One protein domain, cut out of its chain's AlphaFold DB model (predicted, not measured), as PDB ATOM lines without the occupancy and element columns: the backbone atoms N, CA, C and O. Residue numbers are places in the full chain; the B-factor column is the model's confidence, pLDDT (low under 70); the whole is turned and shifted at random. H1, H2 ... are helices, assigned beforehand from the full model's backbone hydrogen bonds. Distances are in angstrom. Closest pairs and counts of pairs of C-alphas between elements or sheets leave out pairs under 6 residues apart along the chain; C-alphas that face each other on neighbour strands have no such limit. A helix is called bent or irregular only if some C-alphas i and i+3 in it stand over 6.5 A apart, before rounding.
ATOM      1  N   GLY A 109     170.069 109.006 125.883       59.34
ATOM      2  CA  GLY A 109     170.806 110.170 125.363       59.34
ATOM      3  C   GLY A 109     171.341 109.936 123.942       59.34
ATOM      4  O   GLY A 109     171.386 110.851 123.128       59.34
ATOM      5  N   ILE A 110     171.603 108.671 123.598       63.66
ATOM      6  CA  ILE A 110     171.957 108.215 122.250       63.66
ATOM      7  C   ILE A 110     170.836 108.489 121.234       63.66
ATOM      8  O   ILE A 110     171.115 108.947 120.132       63.66
ATOM      9  N   VAL A 111     169.565 108.262 121.586       69.44
ATOM     10  CA  VAL A 111     168.427 108.505 120.678       69.44
ATOM     11  C   VAL A 111     168.281 109.995 120.385       69.44
ATOM     12  O   VAL A 111     168.025 110.368 119.245       69.44
ATOM     13  N   LEU A 112     168.508 110.853 121.383       70.44
ATOM     14  CA  LEU A 112     168.536 112.304 121.190       70.44
ATOM     15  C   LEU A 112     169.664 112.715 120.238       70.44
ATOM     16  O   LEU A 112     169.400 113.448 119.289       70.44
ATOM     17  N   ILE A 113     170.883 112.202 120.428       75.56
ATOM     18  CA  ILE A 113     172.007 112.477 119.518       75.56
ATOM     19  C   ILE A 113     171.657 112.037 118.091       75.56
ATOM     20  O   ILE A 113     171.841 112.816 117.159       75.56
ATOM     21  N   VAL A 114     171.092 110.840 117.909       77.31
ATOM     22  CA  VAL A 114     170.693 110.326 116.587       77.31
ATOM     23  C   VAL A 114     169.609 111.198 115.948       77.31
ATOM     24  O   VAL A 114     169.755 111.587 114.793       77.31
ATOM     25  N   LEU A 115     168.559 111.567 116.686       78.44
ATOM     26  CA  LEU A 115     167.473 112.412 116.174       78.44
ATOM     27  C   LEU A 115     167.967 113.796 115.748       78.44
ATOM     28  O   LEU A 115     167.634 114.258 114.659       78.44
ATOM     29  N   TRP A 116     168.789 114.448 116.571       76.50
ATOM     30  CA  TRP A 116     169.349 115.756 116.231       76.50
ATOM     31  C   TRP A 116     170.378 115.668 115.100       76.50
ATOM     32  O   TRP A 116     170.472 116.595 114.302       76.50
ATOM     33  N   THR A 117     171.098 114.549 114.975       81.38
ATOM     34  CA  THR A 117     171.991 114.298 113.831       81.38
ATOM     35  C   THR A 117     171.185 114.183 112.540       81.38
ATOM     36  O   THR A 117     171.538 114.822 111.557       81.38
ATOM     37  N   LEU A 118     170.069 113.447 112.549       81.69
ATOM     38  CA  LEU A 118     169.164 113.361 111.398       81.69
ATOM     39  C   LEU A 118     168.561 114.730 111.047       81.69
ATOM     40  O   LEU A 118     168.583 115.118 109.883       81.69
ATOM     41  N   ALA A 119     168.119 115.508 112.041       78.81
ATOM     42  CA  ALA A 119     167.621 116.871 111.827       78.81
ATOM     43  C   ALA A 119     168.705 117.828 111.286       78.81
ATOM     44  O   ALA A 119     168.421 118.727 110.494       78.81
ATOM     45  N   SER A 120     169.965 117.619 111.673       83.75
ATOM     46  CA  SER A 120     171.108 118.391 111.181       83.75
ATOM     47  C   SER A 120     171.461 118.101 109.720       83.75
ATOM     48  O   SER A 120     172.147 118.919 109.106       83.75
ATOM     49  N   LEU A 121     171.025 116.966 109.163       83.62
ATOM     50  CA  LEU A 121     171.190 116.665 107.738       83.62
ATOM     51  C   LEU A 121     170.228 117.490 106.873       83.62
ATOM     52  O   LEU A 121     170.575 117.839 105.749       83.62
ATOM     53  N   GLU A 122     169.048 117.827 107.398       87.00
ATOM     54  CA  GLU A 122     168.077 118.691 106.715       87.00
ATOM     55  C   GLU A 122     168.406 120.178 106.887       87.00
ATOM     56  O   GLU A 122     168.253 120.960 105.949       87.00
ATOM     57  N   ASN A 123     168.878 120.584 108.072       84.62
ATOM     58  CA  ASN A 123     169.257 121.967 108.342       84.62
ATOM     59  C   ASN A 123     170.574 122.053 109.146       84.62
ATOM     60  O   ASN A 123     170.592 121.736 110.341       84.62
ATOM     61  N   PRO A 124     171.664 122.563 108.540       86.69
ATOM     62  CA  PRO A 124     172.964 122.713 109.199       86.69
ATOM     63  C   PRO A 124     172.952 123.592 110.460       86.69
ATOM     64  O   PRO A 124     173.877 123.522 111.268       86.69
ATOM     65  N   ALA A 125     171.911 124.403 110.676       81.50
ATOM     66  CA  ALA A 125     171.765 125.215 111.885       81.50
ATOM     67  C   ALA A 125     171.687 124.382 113.182       81.50
ATOM     68  O   ALA A 125     171.927 124.919 114.263       81.50
ATOM     69  N   TYR A 126     171.386 123.081 113.095       78.75
ATOM     70  CA  TYR A 126     171.310 122.182 114.252       78.75
ATOM     71  C   TYR A 126     172.641 121.498 114.613       78.75
ATOM     72  O   TYR A 126     172.713 120.844 115.656       78.75
ATOM     73  N   ILE A 127     173.716 121.699 113.838       79.56
ATOM     74  CA  ILE A 127     175.056 121.146 114.129       79.56
ATOM     75  C   ILE A 127     175.543 121.499 115.551       79.56
ATOM     76  O   ILE A 127     175.984 120.591 116.261       79.56
ATOM     77  N   PRO A 128     175.429 122.754 116.042       79.12
ATOM     78  CA  PRO A 128     175.871 123.093 117.397       79.12
ATOM     79  C   PRO A 128     175.106 122.336 118.489       79.12
ATOM     80  O   PRO A 128     175.672 122.010 119.529       79.12
ATOM     81  N   VAL A 129     173.829 122.020 118.248       73.56
ATOM     82  CA  VAL A 129     172.978 121.276 119.188       73.56
ATOM     83  C   VAL A 129     173.447 119.825 119.294       73.56
ATOM     84  O   VAL A 129     173.580 119.310 120.403       73.56
ATOM     85  N   VAL A 130     173.772 119.190 118.162       80.00
ATOM     86  CA  VAL A 130     174.345 117.834 118.125       80.00
ATOM     87  C   VAL A 130     175.663 117.790 118.890       80.00
ATOM     88  O   VAL A 130     175.813 116.972 119.793       80.00
ATOM     89  N   VAL A 131     176.582 118.715 118.586       80.62
ATOM     90  CA  VAL A 131     177.892 118.807 119.249       80.62
ATOM     91  C   VAL A 131     177.729 118.959 120.761       80.62
ATOM     92  O   VAL A 131     178.398 118.266 121.523       80.62
ATOM     93  N   ASN A 132     176.796 119.804 121.205       78.44
ATOM     94  CA  ASN A 132     176.530 120.016 122.623       78.44
ATOM     95  C   ASN A 132     176.037 118.736 123.322       78.44
ATOM     96  O   ASN A 132     176.579 118.344 124.353       78.44
ATOM     97  N   PHE A 133     175.058 118.032 122.741       73.44
ATOM     98  CA  PHE A 133     174.574 116.764 123.300       73.44
ATOM     99  C   PHE A 133     175.649 115.674 123.309       73.44
ATOM    100  O   PHE A 133     175.715 114.895 124.259       73.44
ATOM    101  N   THR A 134     176.515 115.628 122.295       77.12
ATOM    102  CA  THR A 134     177.658 114.709 122.270       77.12
ATOM    103  C   THR A 134     178.649 115.022 123.392       77.12
ATOM    104  O   THR A 134     179.051 114.111 124.110       77.12
ATOM    105  N   ILE A 135     179.005 116.295 123.599       78.31
ATOM    106  CA  ILE A 135     179.908 116.709 124.685       78.31
ATOM    107  C   ILE A 135     179.304 116.366 126.051       78.31
ATOM    108  O   ILE A 135     179.996 115.786 126.885       78.31
ATOM    109  N   PHE A 136     178.017 116.653 126.271       71.81
ATOM    110  CA  PHE A 136     177.340 116.293 127.521       71.81
ATOM    111  C   PHE A 136     177.327 114.790 127.770       71.81
ATOM    112  O   PHE A 136     177.590 114.364 128.889       71.81
ATOM    113  N   PHE A 137     177.098 113.984 126.734       74.44
ATOM    114  CA  PHE A 137     177.136 112.530 126.855       74.44
ATOM    115  C   PHE A 137     178.511 112.021 127.316       74.44
ATOM    116  O   PHE A 137     178.595 111.205 128.234       74.44
ATOM    117  N   PHE A 138     179.599 112.539 126.736       75.12
ATOM    118  CA  PHE A 138     180.951 112.186 127.175       75.12
ATOM    119  C   PHE A 138     181.282 112.725 128.573       75.12
ATOM    120  O   PHE A 138     181.957 112.037 129.340       75.12
ATOM    121  N   ASN A 139     180.789 113.913 128.928       72.00
ATOM    122  CA  ASN A 139     180.961 114.483 130.264       72.00
ATOM    123  C   ASN A 139     180.258 113.642 131.342       72.00
ATOM    124  O   ASN A 139     180.870 113.323 132.357       72.00
ATOM    125  N   ASP A 140     179.022 113.202 131.102       66.88
ATOM    126  CA  ASP A 140     178.287 112.332 132.029       66.88
ATOM    127  C   ASP A 140     178.973 110.967 132.189       66.88
ATOM    128  O   ASP A 140     179.100 110.462 133.308       66.88
ATOM    129  N   MET A 141     179.493 110.385 131.100       70.56
ATOM    130  CA  MET A 141     180.304 109.163 131.171       70.56
ATOM    131  C   MET A 141     181.572 109.367 132.005       70.56
ATOM    132  O   MET A 141     181.898 108.528 132.848       70.56
ATOM    133  N   TYR A 142     182.286 110.474 131.791       67.12
ATOM    134  CA  TYR A 142     183.477 110.807 132.567       67.12
ATOM    135  C   TYR A 142     183.146 111.026 134.047       67.12
ATOM    136  O   TYR A 142     183.836 110.489 134.913       67.12
ATOM    137  N   GLY A 143     182.062 111.745 134.345       61.25
ATOM    138  CA  GLY A 143     181.550 111.946 135.697       61.25
ATOM    139  C   GLY A 143     181.239 110.622 136.394       61.25
ATOM    140  O   GLY A 143     181.682 110.410 137.521       61.25
ATOM    141  N   PHE A 144     180.577 109.690 135.705       66.19
ATOM    142  CA  PHE A 144     180.288 108.354 136.232       66.19
ATOM    143  C   PHE A 144     181.560 107.540 136.510       66.19
ATOM    144  O   PHE A 144     181.685 106.927 137.570       66.19
ATOM    145  N   ILE A 145     182.533 107.560 135.593       70.38
ATOM    146  CA  ILE A 145     183.823 106.873 135.770       70.38
ATOM    147  C   ILE A 145     184.609 107.487 136.935       70.38
ATOM    148  O   ILE A 145     185.136 106.752 137.767       70.38
ATOM    149  N   SER A 146     184.660 108.818 137.029       63.81
ATOM    150  CA  SER A 146     185.318 109.538 138.126       63.81
ATOM    151  C   SER A 146     184.665 109.227 139.472       63.81
ATOM    152  O   SER A 146     185.361 108.999 140.459       63.81
ATOM    153  N   TRP A 147     183.335 109.171 139.513       58.12
ATOM    154  CA  TRP A 147     182.582 108.833 140.715       58.12
ATOM    155  C   TRP A 147     182.834 107.387 141.157       58.12
ATOM    156  O   TRP A 147     183.215 107.160 142.302       58.12
ATOM    157  N   LYS A 148     182.778 106.429 140.227       67.44
ATOM    158  CA  LYS A 148     183.110 105.022 140.499       67.44
ATOM    159  C   LYS A 148     184.562 104.842 140.955       67.44
ATOM    160  O   LYS A 148     184.850 104.019 141.816       67.44
ATOM    161  N   HIS A 149     185.488 105.620 140.395       62.16
ATOM    162  CA  HIS A 149     186.884 105.621 140.826       62.16
ATOM    163  C   HIS A 149     187.047 106.140 142.265       62.16
ATOM    164  O   HIS A 149     187.885 105.623 143.000       62.16
ATOM    165  N   ARG A 150     186.229 107.111 142.697       65.44
ATOM    166  CA  ARG A 150     186.214 107.597 144.089       65.44
ATOM    167  C   ARG A 150     185.636 106.578 145.068       65.44
ATOM    168  O   ARG A 150     186.170 106.477 146.162       65.44
ATOM    169  N   GLU A 151     184.604 105.822 144.691       69.06
ATOM    170  CA  GLU A 151     184.073 104.742 145.544       69.06
ATOM    171  C   GLU A 151     185.147 103.683 145.826       69.06
ATOM    172  O   GLU A 151     185.409 103.357 146.976       69.06
ATOM    173  N   ILE A 152     185.868 103.245 144.788       69.00
ATOM    174  CA  ILE A 152     186.940 102.243 144.916       69.00
ATOM    175  C   ILE A 152     188.098 102.736 145.805       69.00
ATOM    176  O   ILE A 152     188.731 101.933 146.482       69.00
ATOM    177  N   LEU A 153     188.388 104.040 145.802       60.19
ATOM    178  CA  LEU A 153     189.438 104.642 146.634       60.19
ATOM    179  C   LEU A 153     189.019 104.874 148.093       60.19
ATOM    180  O   LEU A 153     189.895 105.041 148.934       60.19
ATOM    181  N   LEU A 154     187.718 104.940 148.386       55.72
ATOM    182  CA  LEU A 154     187.188 105.144 149.741       55.72
ATOM    183  C   LEU A 154     186.890 103.823 150.471       55.72
ATOM    184  O   LEU A 154     186.723 103.839 151.688       55.72
ATOM    185  N   ASP A 155     186.857 102.701 149.746       52.75
ATOM    186  CA  ASP A 155     186.698 101.339 150.277       52.75
ATOM    187  C   ASP A 155     188.046 100.642 150.617       52.75
ATOM    188  O   ASP A 155     188.077  99.429 150.846       52.75
ATOM    189  N   LEU A 156     189.160 101.391 150.648       47.25
ATOM    190  CA  LEU A 156     190.537 100.932 150.914       47.25
ATOM    191  C   LEU A 156     191.136 101.678 152.116       47.25
ATOM    192  O   LEU A 156     191.803 101.009 152.939       47.25
TER     193      LEU A 156
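This is residues 109 to 156 of the 156 residues of the protein "Nicotinamide mononucleotide transporter" of uncultured Clostridium sp (UniProt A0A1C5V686). A lopsided helical hairpin: the short helix H1 folds back beside the first part of the long helix H2, whose far part, within residues 138 to 156, sticks out alone. The printed part has 48 residues with two named helices, H1 then H2, and no named strand; the class is all helix. It is extended, with a radius of gyration of the C-alphas of 15.5 A, a rod spanning 53 by 16 by 7 A.

H1, residues 109 to 122, and H2, residues 124 to 154, form a helical hairpin through a tight link of one residue. They touch, H2 with residues 126 to 137 alone; the closest C-alphas, of Ser 120 and Tyr 126, are 4.9 A apart. They run opposite ways at a shallow tilt of 17 degrees. O i to N i+4 pairs are within hydrogen-bond range in 9 of 10 cases in H1 and 25 of 27 in H2.

H1 begins at C-alpha 109 (170.806, 110.170, 125.363) and measures 20.7 A. H2 measures 46.4 A and ends at C-alpha 154 (187.188, 105.144, 149.741). H2 is irregular: C-alphas 125 and 128 are 7.2 A apart.

The farthest C-alphas, of Glu 122 and Leu 156, are 52.7 A apart. The printed part has no cut. Its mean pLDDT is 72.2; residues 109 to 111, 140, 142 to 144 and 146 to 156 are under 70.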